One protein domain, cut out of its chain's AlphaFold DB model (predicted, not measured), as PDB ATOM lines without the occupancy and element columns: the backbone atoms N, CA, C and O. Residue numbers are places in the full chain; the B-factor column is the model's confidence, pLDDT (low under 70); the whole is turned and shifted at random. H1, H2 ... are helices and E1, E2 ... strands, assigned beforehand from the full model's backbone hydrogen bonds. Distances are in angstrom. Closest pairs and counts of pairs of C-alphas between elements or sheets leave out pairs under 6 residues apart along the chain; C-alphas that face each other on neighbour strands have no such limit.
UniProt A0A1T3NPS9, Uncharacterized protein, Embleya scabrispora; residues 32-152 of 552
ATOM      1  N   LEU A  32     -28.681  34.078 -25.332       82.94
ATOM      2  CA  LEU A  32     -30.054  33.659 -25.097       82.94
ATOM      3  C   LEU A  32     -30.910  34.892 -24.821       82.94
ATOM      4  O   LEU A  32     -30.669  35.634 -23.870       82.94
ATOM      5  N   ARG A  33     -31.965  35.051 -25.612       84.75
ATOM      6  CA  ARG A  33     -33.077  35.937 -25.302       84.75
ATOM      7  C   ARG A  33     -34.263  35.134 -24.819       84.75
ATOM      8  O   ARG A  33     -34.636  34.138 -25.436       84.75
ATOM      9  N   VAL A  34     -34.869  35.610 -23.742       88.75
ATOM     10  CA  VAL A  34     -36.130  35.082 -23.240       88.75
ATOM     11  C   VAL A  34     -37.183  36.161 -23.405       88.75
ATOM     12  O   VAL A  34     -36.996  37.296 -22.971       88.75
ATOM     13  N   CYS A  35     -38.279  35.806 -24.053       91.19
ATOM     14  CA  CYS A  35     -39.446  36.657 -24.213       91.19
ATOM     15  C   CYS A  35     -40.657  35.937 -23.616       91.19
ATOM     16  O   CYS A  35     -40.689  34.708 -23.632       91.19
ATOM     17  N   PRO A  36     -41.669  36.649 -23.112       93.94
ATOM     18  CA  PRO A  36     -42.935  36.015 -22.795       93.94
ATOM     19  C   PRO A  36     -43.638  35.577 -24.081       93.94
ATOM     20  O   PRO A  36     -43.538  36.259 -25.105       93.94
ATOM     21  N   SER A  37     -44.387  34.479 -24.008       93.44
ATOM     22  CA  SER A  37     -45.458  34.225 -24.968       93.44
ATOM     23  C   SER A  37     -46.507  35.328 -24.833       93.44
ATOM     24  O   SER A  37     -46.853  35.723 -23.717       93.44
ATOM     25  N   VAL A  38     -47.036  35.834 -25.946       93.38
ATOM     26  CA  VAL A  38     -48.152  36.790 -25.942       93.38
ATOM     27  C   VAL A  38     -49.513  36.106 -25.825       93.38
ATOM     28  O   VAL A  38     -50.504  36.784 -25.556       93.38
ATOM     29  N   VAL A  39     -49.583  34.778 -25.972       92.88
ATOM     30  CA  VAL A  39     -50.837  34.008 -25.884       92.88
ATOM     31  C   VAL A  39     -51.584  34.286 -24.578       92.88
ATOM     32  O   VAL A  39     -52.777  34.601 -24.650       92.88
ATOM     33  N   PRO A  40     -50.938  34.257 -23.393       94.75
ATOM     34  CA  PRO A  40     -51.656  34.513 -22.156       94.75
ATOM     35  C   PRO A  40     -52.205  35.948 -22.081       94.75
ATOM     36  O   PRO A  40     -53.309  36.210 -21.606       94.75
ATOM     37  N   PHE A  41     -51.451  36.899 -22.613       96.31
ATOM     38  CA  PHE A  41     -51.804  38.311 -22.567       96.31
ATOM     39  C   PHE A  41     -53.009  38.651 -23.441       96.31
ATOM     40  O   PHE A  41     -53.752  39.562 -23.094       96.31
ATOM     41  N   GLY A  42     -53.256  37.893 -24.515       93.88
ATOM     42  CA  GLY A  42     -54.493  38.011 -25.290       93.88
ATOM     43  C   GLY A  42     -55.736  37.834 -24.414       93.88
ATOM     44  O   GLY A  42     -56.593  38.710 -24.392       93.88
ATOM     45  N   ARG A  43     -55.781  36.772 -23.591       94.94
ATOM     46  CA  ARG A  43     -56.922  36.518 -22.688       94.94
ATOM     47  C   ARG A  43     -57.054  37.576 -21.590       94.94
ATOM     48  O   ARG A  43     -58.167  37.909 -21.192       94.94
ATOM     49  N   VAL A  44     -55.928  38.103 -21.103       96.56
ATOM     50  CA  VAL A  44     -55.918  39.228 -20.155       96.56
ATOM     51  C   VAL A  44     -56.569  40.463 -20.776       96.56
ATOM     52  O   VAL A  44     -57.443  41.061 -20.158       96.56
ATOM     53  N   LEU A  45     -56.178  40.829 -21.998       96.62
ATOM     54  CA  LEU A  45     -56.720  41.998 -22.693       96.62
ATOM     55  C   LEU A  45     -58.207  41.825 -23.022       96.62
ATOM     56  O   LEU A  45     -58.979  42.738 -22.741       96.62
ATOM     57  N   ASP A  46     -58.618  40.649 -23.507       94.94
ATOM     58  CA  ASP A  46     -60.032  40.331 -23.748       94.94
ATOM     59  C   ASP A  46     -60.860  40.537 -22.468       94.94
ATOM     60  O   ASP A  46     -61.873  41.237 -22.468       94.94
ATOM     61  N   ARG A  47     -60.374  40.011 -21.333       96.69
ATOM     62  CA  ARG A  47     -61.061  40.126 -20.043       96.69
ATOM     63  C   ARG A  47     -61.164  41.564 -19.543       96.69
ATOM     64  O   ARG A  47     -62.200  41.937 -18.992       96.69
ATOM     65  N   LEU A  48     -60.107  42.357 -19.710       95.81
ATOM     66  CA  LEU A  48     -60.132  43.780 -19.373       95.81
ATOM     67  C   LEU A  48     -61.122  44.531 -20.270       95.81
ATOM     68  O   LEU A  48     -61.879  45.356 -19.763       95.81
ATOM     69  N   GLY A  49     -61.162  44.208 -21.566       95.06
ATOM     70  CA  GLY A  49     -62.074  44.801 -22.545       95.06
ATOM     71  C   GLY A  49     -63.558  44.593 -22.239       95.06
ATOM     72  O   GLY A  49     -64.359  45.482 -22.520       95.06
ATOM     73  N   ASP A  50     -63.914  43.479 -21.596       95.31
ATOM     74  CA  ASP A  50     -65.277  43.208 -21.111       95.31
ATOM     75  C   ASP A  50     -65.645  44.003 -19.841       95.31
ATOM     76  O   ASP A  50     -66.792  43.989 -19.383       95.31
ATOM     77  N   GLY A  51     -64.671  44.676 -19.222       93.75
ATOM     78  CA  GLY A  51     -64.853  45.440 -17.997       93.75
ATOM     79  C   GLY A  51     -65.591  46.772 -18.209       93.75
ATOM     80  O   GLY A  51     -65.507  47.391 -19.273       93.75
ATOM     81  N   PRO A  52     -66.253  47.308 -17.165       91.88
ATOM     82  CA  PRO A  52     -67.002  48.566 -17.257       91.88
ATOM     83  C   PRO A  52     -66.127  49.770 -17.648       91.88
ATOM     84  O   PRO A  52     -66.628  50.730 -18.226       91.88
ATOM     85  N   GLY A  53     -64.814  49.710 -17.385       90.12
ATOM     86  CA  GLY A  53     -63.845  50.745 -17.766       90.12
ATOM     87  C   GLY A  53     -63.623  50.907 -19.277       90.12
ATOM     88  O   GLY A  53     -62.977  51.874 -19.686       90.12
ATOM     89  N   TYR A  54     -64.160  49.998 -20.098       92.12
ATOM     90  CA  TYR A  54     -64.022  49.999 -21.560       92.12
ATOM     91  C   TYR A  54     -65.360  50.117 -22.297       92.12
ATOM     92  O   TYR A  54     -65.391  50.072 -23.526       92.12
ATOM     93  N   ALA A  55     -66.466  50.350 -21.583       91.75
ATOM     94  CA  ALA A  55     -67.758  50.603 -22.211       91.75
ATOM     95  C   ALA A  55     -67.668  51.804 -23.178       91.75
ATOM     96  O   ALA A  55     -67.317  52.917 -22.784       91.75
ATOM     97  N   GLY A  56     -67.963  51.572 -24.460       89.62
ATOM     98  CA  GLY A  56     -67.890  52.596 -25.509       89.62
ATOM     99  C   GLY A  56     -66.480  52.912 -26.021       89.62
ATOM    100  O   GLY A  56     -66.317  53.861 -26.787       89.62
ATOM    101  N   ARG A  57     -65.460  52.137 -25.631       89.94
ATOM    102  CA  ARG A  57     -64.100  52.211 -26.185       89.94
ATOM    103  C   ARG A  57     -63.815  50.981 -27.050       89.94
ATOM    104  O   ARG A  57     -64.410  49.930 -26.823       89.94
ATOM    105  N   PRO A  58     -62.901  51.077 -28.029       89.06
ATOM    106  CA  PRO A  58     -62.351  49.887 -28.663       89.06
ATOM    107  C   PRO A  58     -61.750  48.967 -27.596       89.06
ATOM    108  O   PRO A  58     -61.003  49.438 -26.736       89.06
ATOM    109  N   ALA A  59     -62.084  47.678 -27.646       90.75
ATOM    110  CA  ALA A  59     -61.496  46.697 -26.743       90.75
ATOM    111  C   ALA A  59     -59.966  46.666 -26.937       90.75
ATOM    112  O   ALA A  59     -59.500  46.705 -28.085       90.75
ATOM    113  N   PRO A  60     -59.182  46.620 -25.847       93.56
ATOM    114  CA  PRO A  60     -57.740  46.499 -25.945       93.56
ATOM    115  C   PRO A  60     -57.389  45.154 -26.589       93.56
ATOM    116  O   PRO A  60     -58.007  44.132 -26.304       93.56
ATOM    117  N   ALA A  61     -56.403  45.151 -27.479       92.69
ATOM    118  CA  ALA A  61     -56.006  43.959 -28.218       92.69
ATOM    119  C   ALA A  61     -54.502  43.967 -28.490       92.69
ATOM    120  O   ALA A  61     -53.871  45.026 -28.567       92.69
ATOM    121  N   LEU A  62     -53.927  42.777 -28.671       92.75
ATOM    122  CA  LEU A  62     -52.565  42.661 -29.182       92.75
ATOM    123  C   LEU A  62     -52.508  43.215 -30.613       92.75
ATOM    124  O   LEU A  62     -53.393  42.912 -31.423       92.75
ATOM    125  N   PRO A  63     -51.475  43.999 -30.963       91.56
ATOM    126  CA  PRO A  63     -51.288  44.407 -32.343       91.56
ATOM    127  C   PRO A  63     -50.975  43.182 -33.207       91.56
ATOM    128  O   PRO A  63     -50.258  42.273 -32.795       91.56
ATOM    129  N   LEU A  64     -51.460  43.195 -34.447       84.50
ATOM    130  CA  LEU A  64     -51.193  42.121 -35.412       84.50
ATOM    131  C   LEU A  64     -49.774  42.173 -35.987       84.50
ATOM    132  O   LEU A  64     -49.343  41.230 -36.643       84.50
ATOM    133  N   ARG A  65     -49.068  43.284 -35.759       87.06
ATOM    134  CA  ARG A  65     -47.704  43.535 -36.222       87.06
ATOM    135  C   ARG A  65     -46.904  44.178 -35.104       87.06
ATOM    136  O   ARG A  65     -47.284  45.231 -34.591       87.06
ATOM    137  N   ALA A  66     -45.795  43.554 -34.744       87.88
ATOM    138  CA  ALA A  66     -44.847  44.072 -33.775       87.88
ATOM    139  C   ALA A  66     -43.500  43.384 -33.982       87.88
ATOM    140  O   ALA A  66     -43.441  42.182 -34.224       87.88
ATOM    141  N   ALA A  67     -42.414  44.142 -33.836       82.88
ATOM    142  CA  ALA A  67     -41.060  43.627 -34.030       82.88
ATOM    143  C   ALA A  67     -40.704  42.464 -33.083       82.88
ATOM    144  O   ALA A  67     -39.853  41.645 -33.415       82.88
ATOM    145  N   CYS A  68     -41.335  42.404 -31.907       85.56
ATOM    146  CA  CYS A  68     -41.227  41.301 -30.956       85.56
ATOM    147  C   CYS A  68     -42.398  41.318 -29.954       85.56
ATOM    148  O   CYS A  68     -43.167  42.284 -29.894       85.56
ATOM    149  N   ALA A  69     -42.486  40.273 -29.123       90.06
ATOM    150  CA  ALA A  69     -43.445  40.151 -28.018       90.06
ATOM    151  C   ALA A  69     -43.484  41.398 -27.119       90.06
ATOM    152  O   ALA A  69     -44.554  41.913 -26.809       90.06
ATOM    153  N   TRP A  70     -42.322  41.942 -26.756       93.69
ATOM    154  CA  TRP A  70     -42.240  43.125 -25.904       93.69
ATOM    155  C   TRP A  70     -42.896  44.361 -26.517       93.69
ATOM    156  O   TRP A  70     -43.714  45.002 -25.861       93.69
ATOM    157  N   THR A  71     -42.596  44.661 -27.783       91.81
ATOM    158  CA  THR A  71     -43.234  45.768 -28.506       91.81
ATOM    159  C   THR A  71     -44.741  45.547 -28.629       91.81
ATOM    160  O   THR A  71     -45.504  46.500 -28.489       91.81
ATOM    161  N   ALA A  72     -45.188  44.303 -28.838       92.44
ATOM    162  CA  ALA A  72     -46.613  43.984 -28.901       92.44
ATOM    163  C   ALA A  72     -47.329  44.312 -27.580       92.44
ATOM    164  O   ALA A  72     -48.362  44.981 -27.582       92.44
ATOM    165  N   LEU A  73     -46.748  43.891 -26.453       96.12
ATOM    166  CA  LEU A  73     -47.299  44.116 -25.116       96.12
ATOM    167  C   LEU A  73     -47.270  45.598 -24.709       96.12
ATOM    168  O   LEU A  73     -48.206  46.085 -24.075       96.12
ATOM    169  N   GLU A  74     -46.232  46.341 -25.096       96.25
ATOM    170  CA  GLU A  74     -46.155  47.791 -24.880       96.25
ATOM    171  C   GLU A  74     -47.223  48.547 -25.679       96.25
ATOM    172  O   GLU A  74     -47.889  49.427 -25.136       96.25
ATOM    173  N   VAL A  75     -47.412  48.202 -26.958       95.25
ATOM    174  CA  VAL A  75     -48.452  48.803 -27.806       95.25
ATOM    175  C   VAL A  75     -49.844  48.492 -27.259       95.25
ATOM    176  O   VAL A  75     -50.658  49.407 -27.156       95.25
ATOM    177  N   ALA A  76     -50.100  47.248 -26.839       95.94
ATOM    178  CA  ALA A  76     -51.364  46.874 -26.203       95.94
ATOM    179  C   ALA A  76     -51.624  47.697 -24.930       95.94
ATOM    180  O   ALA A  76     -52.721  48.228 -24.752       95.94
ATOM    181  N   GLY A  77     -50.597  47.906 -24.099       96.62
ATOM    182  CA  GLY A  77     -50.692  48.716 -22.882       96.62
ATOM    183  C   GLY A  77     -51.155  50.160 -23.122       96.62
ATOM    184  O   GLY A  77     -51.862  50.719 -22.290       96.62
ATOM    185  N   ARG A  78     -50.837  50.753 -24.283       96.12
ATOM    186  CA  ARG A  78     -51.278  52.116 -24.652       96.12
ATOM    187  C   ARG A  78     -52.777  52.223 -24.941       96.12
ATOM    188  O   ARG A  78     -53.303  53.330 -24.950       96.12
ATOM    189  N   SER A  79     -53.446  51.101 -25.204       94.25
ATOM    190  CA  SER A  79     -54.901  51.050 -25.419       94.25
ATOM    191  C   SER A  79     -55.702  50.907 -24.119       94.25
ATOM    192  O   SER A  79     -56.924  51.057 -24.128       94.25
ATOM    193  N   LEU A  80     -55.024  50.645 -22.998       96.25
ATOM    194  CA  LEU A  80     -55.650  50.497 -21.690       96.25
ATOM    195  C   LEU A  80     -56.062  51.855 -21.104       96.25
ATOM    196  O   LEU A  80     -55.498  52.905 -21.426       96.25
ATOM    197  N   ASN A  81     -57.048  51.851 -20.205       95.38
ATOM    198  CA  ASN A  81     -57.328  53.029 -19.383       95.38
ATOM    199  C   ASN A  81     -56.151  53.314 -18.423       95.38
ATOM    200  O   ASN A  81     -55.303  52.460 -18.190       95.38
ATOM    201  N   ALA A  82     -56.098  54.519 -17.847       96.06
ATOM    202  CA  ALA A  82     -54.948  54.956 -17.050       96.06
ATOM    203  C   ALA A  82     -54.648  54.062 -15.829       96.06
ATOM    204  O   ALA A  82     -53.479  53.855 -15.504       96.06
ATOM    205  N   ALA A  83     -55.681  53.535 -15.163       96.19
ATOM    206  CA  ALA A  83     -55.507  52.674 -13.996       96.19
ATOM    207  C   ALA A  83     -54.907  51.318 -14.398       96.19
ATOM    208  O   ALA A  83     -53.907  50.886 -13.823       96.19
ATOM    209  N   ASP A  84     -55.463  50.697 -15.437       97.19
ATOM    210  CA  ASP A  84     -54.992  49.407 -15.939       97.19
ATOM    211  C   ASP A  84     -53.607  49.514 -16.582       97.19
ATOM    212  O   ASP A  84     -52.756  48.653 -16.363       97.19
ATOM    213  N   ALA A  85     -53.344  50.600 -17.315       97.25
ATOM    214  CA  ALA A  85     -52.052  50.866 -17.941       97.25
ATOM    215  C   ALA A  85     -50.913  50.914 -16.910       97.25
ATOM    216  O   ALA A  85     -49.846  50.349 -17.150       97.25
ATOM    217  N   ALA A  86     -51.141  51.521 -15.739       97.75
ATOM    218  CA  ALA A  86     -50.134  51.600 -14.680       97.75
ATOM    219  C   ALA A  86     -49.783  50.219 -14.096       97.75
ATOM    220  O   ALA A  86     -48.605  49.912 -13.872       97.75
ATOM    221  N   VAL A  87     -50.789  49.364 -13.865       97.69
ATOM    222  CA  VAL A  87     -50.568  47.994 -13.374       97.69
ATOM    223  C   VAL A  87     -49.882  47.146 -14.442       97.69
ATOM    224  O   VAL A  87     -48.899  46.460 -14.143       97.69
ATOM    225  N   TRP A  88     -50.345  47.255 -15.689       97.94
ATOM    226  CA  TRP A  88     -49.775  46.582 -16.851       97.94
ATOM    227  C   TRP A  88     -48.293  46.915 -17.040       97.94
ATOM    228  O   TRP A  88     -47.457  46.014 -17.072       97.94
ATOM    229  N   GLU A  89     -47.932  48.200 -17.082       98.00
ATOM    230  CA  GLU A  89     -46.547  48.651 -17.256       98.00
ATOM    231  C   GLU A  89     -45.637  48.179 -16.110       98.00
ATOM    232  O   GLU A  89     -44.499  47.755 -16.327       98.00
ATOM    233  N   SER A  90     -46.139  48.221 -14.872       97.94
ATOM    234  CA  SER A  90     -45.423  47.716 -13.697       97.94
ATOM    235  C   SER A  90     -45.172  46.205 -13.788       97.94
ATOM    236  O   SER A  90     -44.057  45.747 -13.522       97.94
ATOM    237  N   GLY A  91     -46.179  45.430 -14.208       98.00
ATOM    238  CA  GLY A  91     -46.063  43.992 -14.464       98.00
ATOM    239  C   GLY A  91     -45.054  43.670 -15.564       98.00
ATOM    240  O   GLY A  91     -44.131  42.887 -15.337       98.00
ATOM    241  N   LEU A  92     -45.149  44.350 -16.711       97.62
ATOM    242  CA  LEU A  92     -44.220  44.161 -17.827       97.62
ATOM    243  C   LEU A  92     -42.771  44.480 -17.453       97.62
ATOM    244  O   LEU A  92     -41.868  43.755 -17.866       97.62
ATOM    245  N   ARG A  93     -42.524  45.521 -16.645       98.00
ATOM    246  CA  ARG A  93     -41.169  45.832 -16.157       98.00
ATOM    247  C   ARG A  93     -40.593  44.714 -15.291       98.00
ATOM    248  O   ARG A  93     -39.428  44.356 -15.469       98.00
ATOM    249  N   ARG A  94     -41.385  44.140 -14.377       98.12
ATOM    250  CA  ARG A  94     -40.935  43.010 -13.540       98.12
ATOM    251  C   ARG A  94     -40.678  41.758 -14.370       98.12
ATOM    252  O   ARG A  94     -39.625  41.142 -14.210       98.12
ATOM    253  N   LEU A  95     -41.591  41.437 -15.285       97.62
ATOM    254  CA  LEU A  95     -41.458  40.298 -16.188       97.62
ATOM    255  C   LEU A  95     -40.219  40.434 -17.078       97.62
ATOM    256  O   LEU A  95     -39.414  39.508 -17.141       97.62
ATOM    257  N   ARG A  96     -39.997  41.608 -17.687       96.75
ATOM    258  CA  ARG A  96     -38.789  41.876 -18.483       96.75
ATOM    259  C   ARG A  96     -37.527  41.691 -17.659       96.75
ATOM    260  O   ARG A  96     -36.631  40.971 -18.074       96.75
ATOM    261  N   SER A  97     -37.495  42.257 -16.456       96.50
ATOM    262  CA  SER A  97     -36.364  42.099 -15.546       96.50
ATOM    263  C   SER A  97     -36.083  40.627 -15.198       96.50
ATOM    264  O   SER A  97     -34.921  40.235 -15.089       96.50
ATOM    265  N   ALA A  98     -37.119  39.794 -15.039       95.62
ATOM    266  CA  ALA A  98     -36.963  38.356 -14.821       95.62
ATOM    267  C   ALA A  98     -36.410  37.635 -16.063       95.62
ATOM    268  O   ALA A  98     -35.445  36.878 -15.944       95.62
ATOM    269  N   CYS A  99     -36.958  37.921 -17.248       94.81
ATOM    270  CA  CYS A  99     -36.484  37.369 -18.518       94.81
ATOM    271  C   CYS A  99     -35.030  37.764 -18.829       94.81
ATOM    272  O   CYS A  99     -34.238  36.903 -19.213       94.81
ATOM    273  N   ASP A 100     -34.653  39.025 -18.606       92.25
ATOM    274  CA  ASP A 100     -33.293  39.526 -18.830       92.25
ATOM    275  C   ASP A 100     -32.286  38.838 -17.896       92.25
ATOM    276  O   ASP A 100     -31.215  38.413 -18.334       92.25
ATOM    277  N   ARG A 101     -32.640  38.653 -16.612       92.25
ATOM    278  CA  ARG A 101     -31.805  37.898 -15.660       92.25
ATOM    279  C   ARG A 101     -31.613  36.447 -16.088       92.25
ATOM    280  O   ARG A 101     -30.497  35.937 -15.989       92.25
ATOM    281  N   LEU A 102     -32.681  35.789 -16.541       92.19
ATOM    282  CA  LEU A 102     -32.618  34.414 -17.033       92.19
ATOM    283  C   LEU A 102     -31.719  34.318 -18.274       92.19
ATOM    284  O   LEU A 102     -30.800  33.502 -18.289       92.19
ATOM    285  N   GLY A 103     -31.919  35.191 -19.267       89.00
ATOM    286  CA  GLY A 103     -31.092  35.242 -20.476       89.00
ATOM    287  C   GLY A 103     -29.606  35.462 -20.172       89.00
ATOM    288  O   GLY A 103     -28.757  34.725 -20.674       89.00
ATOM    289  N   ALA A 104     -29.288  36.408 -19.282       88.25
ATOM    290  CA  ALA A 104     -27.912  36.736 -18.907       88.25
ATOM    291  C   ALA A 104     -27.185  35.601 -18.164       88.25
ATOM    292  O   ALA A 104     -25.972  35.449 -18.311       88.25
ATOM    293  N   ARG A 105     -27.902  34.806 -17.358       88.94
ATOM    294  CA  ARG A 105     -27.304  33.740 -16.535       88.94
ATOM    295  C   ARG A 105     -27.303  32.373 -17.203       88.94
ATOM    296  O   ARG A 105     -26.545  31.515 -16.757       88.94
ATOM    297  N   TYR A 106     -28.110  32.159 -18.242       86.56
ATOM    298  CA  TYR A 106     -28.418  30.829 -18.777       86.56
ATOM    299  C   TYR A 106     -27.197  29.952 -19.067       86.56
ATOM    300  O   TYR A 106     -27.171  28.793 -18.671       86.56
ATOM    301  N   HIS A 107     -26.155  30.498 -19.697       82.44
ATOM    302  CA  HIS A 107     -24.959  29.721 -20.043       82.44
ATOM    303  C   HIS A 107     -24.070  29.357 -18.841       82.44
ATOM    304  O   HIS A 107     -23.222  28.477 -18.962       82.44
ATOM    305  N   SER A 108     -24.241  30.030 -17.702       86.94
ATOM    306  CA  SER A 108     -23.472  29.807 -16.467       86.94
ATOM    307  C   SER A 108     -24.288  29.189 -15.330       86.94
ATOM    308  O   SER A 108     -23.713  28.794 -14.320       86.94
ATOM    309  N   ALA A 109     -25.612  29.155 -15.468       88.00
ATOM    310  CA  ALA A 109     -26.529  28.688 -14.445       88.00
ATOM    311  C   ALA A 109     -26.625  27.158 -14.448       88.00
ATOM    312  O   ALA A 109     -26.633  26.509 -15.495       88.00
ATOM    313  N   SER A 110     -26.750  26.580 -13.260       92.25
ATOM    314  CA  SER A 110     -27.174  25.193 -13.084       92.25
ATOM    315  C   SER A 110     -28.618  24.992 -13.563       92.25
ATOM    316  O   SER A 110     -29.411  25.933 -13.632       92.25
ATOM    317  N   ALA A 111     -29.000  23.743 -13.846       88.75
ATOM    318  CA  ALA A 111     -30.371  23.415 -14.254       88.75
ATOM    319  C   ALA A 111     -31.425  23.879 -13.225       88.75
ATOM    320  O   ALA A 111     -32.508  24.316 -13.610       88.75
ATOM    321  N   MET A 112     -31.091  23.835 -11.931       93.12
ATOM    322  CA  MET A 112     -31.961  24.300 -10.847       93.12
ATOM    323  C   MET A 112     -32.137  25.823 -10.871       93.12
ATOM    324  O   MET A 112     -33.265  26.300 -10.835       93.12
ATOM    325  N   GLU A 113     -31.056  26.591 -11.027       91.50
ATOM    326  CA  GLU A 113     -31.131  28.058 -11.142       91.50
ATOM    327  C   GLU A 113     -31.901  28.510 -12.392       91.50
ATOM    328  O   GLU A 113     -32.599  29.529 -12.361       91.50
ATOM    329  N   VAL A 114     -31.784  27.763 -13.497       89.25
ATOM    330  CA  VAL A 114     -32.595  27.991 -14.701       89.25
ATOM    331  C   VAL A 114     -34.071  27.748 -14.388       89.25
ATOM    332  O   VAL A 114     -34.889  28.615 -14.692       89.25
ATOM    333  N   ALA A 115     -34.412  26.632 -13.736       91.19
ATOM    334  CA  ALA A 115     -35.789  26.317 -13.357       91.19
ATOM    335  C   ALA A 115     -36.395  27.370 -12.409       91.19
ATOM    336  O   ALA A 115     -37.517  27.818 -12.630       91.19
ATOM    337  N   GLU A 116     -35.645  27.830 -11.404       93.38
ATOM    338  CA  GLU A 116     -36.068  28.907 -10.497       93.38
ATOM    339  C   GLU A 116     -36.304  30.227 -11.240       93.38
ATOM    340  O   GLU A 116     -37.284  30.931 -10.993       93.38
ATOM    341  N   SER A 117     -35.419  30.565 -12.178       92.62
ATOM    342  CA  SER A 117     -35.530  31.791 -12.972       92.62
ATOM    343  C   SER A 117     -36.716  31.742 -13.943       92.62
ATOM    344  O   SER A 117     -37.389  32.757 -14.131       92.62
ATOM    345  N   VAL A 118     -37.001  30.571 -14.523       93.56
ATOM    346  CA  VAL A 118     -38.212  30.320 -15.321       93.56
ATOM    347  C   VAL A 118     -39.454  30.497 -14.453       93.56
ATOM    348  O   VAL A 118     -40.298  31.330 -14.778       93.56
ATOM    349  N   ALA A 119     -39.516  29.824 -13.300       95.31
ATOM    350  CA  ALA A 119     -40.645  29.923 -12.377       95.31
ATOM    351  C   ALA A 119     -40.894  31.370 -11.908       95.31
ATOM    352  O   ALA A 119     -42.041  31.799 -11.784       95.31
ATOM    353  N   ALA A 120     -39.836  32.159 -11.692       95.69
ATOM    354  CA  ALA A 120     -39.956  33.568 -11.329       95.69
ATOM    355  C   ALA A 120     -40.590  34.422 -12.443       95.69
ATOM    356  O   ALA A 120     -41.395  35.307 -12.145       95.69
ATOM    357  N   ALA A 121     -40.247  34.172 -13.710       95.50
ATOM    358  CA  ALA A 121     -40.861  34.862 -14.844       95.50
ATOM    359  C   ALA A 121     -42.326  34.428 -15.036       95.50
ATOM    360  O   ALA A 121     -43.207  35.275 -15.184       95.50
ATOM    361  N   GLU A 122     -42.614  33.129 -14.938       96.44
ATOM    362  CA  GLU A 122     -43.980  32.596 -15.001       96.44
ATOM    363  C   GLU A 122     -44.868  33.160 -13.885       96.44
ATOM    364  O   GLU A 122     -46.012  33.545 -14.132       96.44
ATOM    365  N   ALA A 123     -44.337  33.317 -12.669       96.88
ATOM    366  CA  ALA A 123     -45.059  33.912 -11.546       96.88
ATOM    367  C   ALA A 123     -45.476  35.376 -11.788       96.88
ATOM    368  O   ALA A 123     -46.460  35.836 -11.204       96.88
ATOM    369  N   GLU A 124     -44.754  36.138 -12.616       98.00
ATOM    370  CA  GLU A 124     -45.193  37.484 -13.017       98.00
ATOM    371  C   GLU A 124     -46.339  37.422 -14.040       98.00
ATOM    372  O   GLU A 124     -47.284  38.203 -13.931       98.00
ATOM    373  N   ILE A 125     -46.314  36.460 -14.973       97.44
ATOM    374  CA  ILE A 125     -47.421  36.217 -15.921       97.44
ATOM    375  C   ILE A 125     -48.688  35.818 -15.152       97.44
ATOM    376  O   ILE A 125     -49.755  36.389 -15.381       97.44
ATOM    377  N   HIS A 126     -48.566  34.908 -14.183       97.25
ATOM    378  CA  HIS A 126     -49.663  34.518 -13.293       97.25
ATOM    379  C   HIS A 126     -50.236  35.704 -12.512       97.25
ATOM    380  O   HIS A 126     -51.450  35.867 -12.462       97.25
ATOM    381  N   ARG A 127     -49.390  36.585 -11.965       97.69
ATOM    382  CA  ARG A 127     -49.869  37.784 -11.259       97.69
ATOM    383  C   ARG A 127     -50.654  38.734 -12.160       97.69
ATOM    384  O   ARG A 127     -51.640  39.314 -11.716       97.69
ATOM    385  N   MET A 128     -50.244  38.893 -13.420       97.81
ATOM    386  CA  MET A 128     -51.002  39.692 -14.391       97.81
ATOM    387  C   MET A 128     -52.341  39.031 -14.757       97.81
ATOM    388  O   MET A 128     -53.343  39.726 -14.908       97.81
ATOM    389  N   TRP A 129     -52.374  37.701 -14.837       97.19
ATOM    390  CA  TRP A 129     -53.588  36.913 -15.067       97.19
ATOM    391  C   TRP A 129     -54.609  37.057 -13.931       97.19
ATOM    392  O   TRP A 129     -55.785  37.335 -14.171       97.19
ATOM    393  N   GLU A 130     -54.140  36.918 -12.689       97.31
ATOM    394  CA  GLU A 130     -54.943  37.064 -11.474       97.31
ATOM    395  C   GLU A 130     -55.480  38.486 -11.317       97.31
ATOM    396  O   GLU A 130     -56.664  38.665 -11.039       97.31
ATOM    397  N   TRP A 131     -54.637  39.498 -11.549       97.44
ATOM    398  CA  TRP A 131     -55.043  40.903 -11.492       97.44
ATOM    399  C   TRP A 131     -56.205  41.212 -12.446       97.44
ATOM    400  O   TRP A 131     -57.155  41.888 -12.056       97.44
ATOM    401  N   ALA A 132     -56.163  40.683 -13.669       97.12
ATOM    402  CA  ALA A 132     -57.233  40.865 -14.645       97.12
ATOM    403  C   ALA A 132     -58.476  40.000 -14.365       97.12
ATOM    404  O   ALA A 132     -59.477  40.108 -15.071       97.12
ATOM    405  N   GLY A 133     -58.434  39.130 -13.349       97.06
ATOM    406  CA  GLY A 133     -59.540  38.243 -13.004       97.06
ATOM    407  C   GLY A 133     -59.849  37.225 -14.102       97.06
ATOM    408  O   GLY A 133     -61.020  36.899 -14.322       97.06
ATOM    409  N   VAL A 134     -58.824  36.755 -14.821       97.19
ATOM    410  CA  VAL A 134     -58.975  35.668 -15.794       97.19
ATOM    411  C   VAL A 134     -59.010  34.337 -15.023       97.19
ATOM    412  O   VAL A 134     -58.115  34.072 -14.221       97.19
ATOM    413  N   PRO A 135     -60.033  33.482 -15.207       94.44
ATOM    414  CA  PRO A 135     -60.143  32.237 -14.452       94.44
ATOM    415  C   PRO A 135     -59.070  31.215 -14.856       94.44
ATOM    416  O   PRO A 135     -58.605  31.184 -15.997       94.44
ATOM    417  N   GLY A 136     -58.714  30.334 -13.919       93.44
ATOM    418  CA  GLY A 136     -57.803  29.214 -14.165       93.44
ATOM    419  C   GLY A 136     -56.325  29.607 -14.181       93.44
ATOM    420  O   GLY A 136     -55.894  30.496 -13.452       93.44
ATOM    421  N   ARG A 137     -55.536  28.887 -14.983       92.62
ATOM    422  CA  ARG A 137     -54.101  29.127 -15.176       92.62
ATOM    423  C   ARG A 137     -53.821  29.359 -16.663       92.62
ATOM    424  O   ARG A 137     -54.521  28.772 -17.488       92.62
ATOM    425  N   PRO A 138     -52.825  30.188 -17.013       91.00
ATOM    426  CA  PRO A 138     -52.344  30.270 -18.381       91.00
ATOM    427  C   PRO A 138     -51.844  28.888 -18.836       91.00
ATOM    428  O   PRO A 138     -51.196  28.165 -18.080       91.00
ATOM    429  N   GLU A 139     -52.211  28.508 -20.056       87.56
ATOM    430  CA  GLU A 139     -51.896  27.211 -20.665       87.56
ATOM    431  C   GLU A 139     -50.773  27.364 -21.698       87.56
ATOM    432  O   GLU A 139     -50.635  28.422 -22.314       87.56
ATOM    433  N   GLY A 140     -50.035  26.279 -21.947       86.94
ATOM    434  CA  GLY A 140     -48.966  26.232 -22.948       86.94
ATOM    435  C   GLY A 140     -47.634  26.802 -22.459       86.94
ATOM    436  O   GLY A 140     -47.433  27.017 -21.264       86.94
ATOM    437  N   ASP A 141     -46.717  27.020 -23.400       86.69
ATOM    438  CA  ASP A 141     -45.400  27.583 -23.113       86.69
ATOM    439  C   ASP A 141     -45.533  29.078 -22.793       86.69
ATOM    440  O   ASP A 141     -45.905  29.885 -23.644       86.69
ATOM    441  N   LEU A 142     -45.226  29.464 -21.553       93.00
ATOM    442  CA  LEU A 142     -45.356  30.855 -21.102       93.00
ATOM    443  C   LEU A 142     -44.176  31.733 -21.529       93.00
ATOM    444  O   LEU A 142     -44.289  32.960 -21.569       93.00
ATOM    445  N   LEU A 143     -43.045  31.107 -21.852       92.25
ATOM    446  CA  LEU A 143     -41.806  31.758 -22.252       92.25
ATOM    447  C   LEU A 143     -41.325  31.191 -23.587       92.25
ATOM    448  O   LEU A 143     -41.335  29.984 -23.817       92.25
ATOM    449  N   VAL A 144     -40.830  32.078 -24.441       87.25
ATOM    450  CA  VAL A 144     -40.204  31.771 -25.723       87.25
ATOM    451  C   VAL A 144     -38.707  32.038 -25.611       87.25
ATOM    452  O   VAL A 144     -38.271  33.138 -25.263       87.25
ATOM    453  N   PHE A 145     -37.912  31.026 -25.944       83.75
ATOM    454  CA  PHE A 145     -36.454  31.074 -25.898       83.75
ATOM    455  C   PHE A 145     -35.902  31.250 -27.311       83.75
ATOM    456  O   PHE A 145     -36.114  30.412 -28.183       83.75
ATOM    457  N   SER A 146     -35.182  32.342 -27.541       80.56
ATOM    458  CA  SER A 146     -34.492  32.620 -28.798       80.56
ATOM    459  C   SER A 146     -32.991  32.598 -28.563       80.56
ATOM    460  O   SER A 146     -32.443  33.473 -27.896       80.56
ATOM    461  N   VAL A 147     -32.319  31.587 -29.106       74.06
ATOM    462  CA  VAL A 147     -30.873  31.409 -28.950       74.06
ATOM    463  C   VAL A 147     -30.167  31.871 -30.215       74.06
ATOM    464  O   VAL A 147     -30.385  31.327 -31.295       74.06
ATOM    465  N   ARG A 148     -29.258  32.833 -30.074       73.00
ATOM    466  CA  ARG A 148     -28.202  33.067 -31.053       73.00
ATOM    467  C   ARG A 148     -27.022  32.191 -30.686       73.00
ATOM    468  O   ARG A 148     -26.382  32.391 -29.652       73.00
ATOM    469  N   LEU A 149     -26.757  31.217 -31.544       69.25
ATOM    470  CA  LEU A 149     -25.611  30.339 -31.388       69.25
ATOM    471  C   LEU A 149     -24.310  31.148 -31.515       69.25
ATOM    472  O   LEU A 149     -24.282  32.165 -32.216       69.25
ATOM    473  N   PRO A 150     -23.231  30.711 -30.845       67.12
ATOM    474  CA  PRO A 150     -21.921  31.357 -30.870       67.12
ATOM    475  C   PRO A 150     -21.201  31.166 -32.216       67.12
ATOM    476  O   PRO A 150     -19.997  30.944 -32.238       67.12
ATOM    477  N   TRP A 151     -21.923  31.186 -33.333       62.72
ATOM    478  CA  TRP A 151     -21.453  30.787 -34.652       62.72
ATOM    479  C   TRP A 151     -21.782  31.875 -35.671       62.72
ATOM    480  O   TRP A 151     -22.919  32.341 -35.745       62.72
ATOM    481  N   ARG A 152     -20.805  32.263 -36.488       64.62
ATOM    482  CA  ARG A 152     -21.044  33.013 -37.730       64.62
ATOM    483  C   ARG A 152     -20.933  32.075 -38.898       64.62
ATOM    484  O   ARG A 152     -19.971  31.337 -38.944       64.62
TER     485      ARG A 152
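AT A GLANCE: This is residues 32 to 152 of the 552 residues of an uncharacterized protein of Embleya scabrispora (UniProt A0A1T3NPS9). A small two-stranded ribbon, E1 and E2, and two short helices, H1 and H2, cover one side of a long helical hairpin, H3 and H4. The 121 printed residues run E1 H1 H2 H3 H4 E2, with an antiparallel sheet, mostly helix. The whole is compact, radius of gyration of the C-alphas 15.3 A, yet elongated, spanning 51 by 31 by 23 A.

IN THESE COORDINATES: E1, residues 32 to 36, begins at C-alpha (-30.054, 33.659, -25.097); E2, 143 to 148, ends at (-28.202, 33.067, -31.053). H3 is 82 to 105, 34.9 A; H4 111 to 131, 30.4 A; H1 39 to 49; H2 69 to 77.

HOW THE PARTS SIT: N 33 and O 146 of E1 and E2 are 2.8 A apart, within hydrogen-bond range. The closest C-alphas of E1 and H3, Leu 32 and Gly 103, are 5.0 A apart. H3 and H4 touch, Ala 98 to Ala 121 C-alphas 5.2 A, opposite ways at a shallow tilt of 7 degrees. H2 touches H3 with Gly 77 and Ala 85, C-alphas 5.6 A. H1 touches H4 at Val 44 and Trp 129, C-alphas 6.1 A. Every O i to N i+4 pair is within range in H2, H3 and H4, and 6 of 7 in H1.

THE WHOLE: The printed part has no cut. Links H1 to H2 and H4 to E2 are long. Residues 149 to 152 have pLDDT under 70.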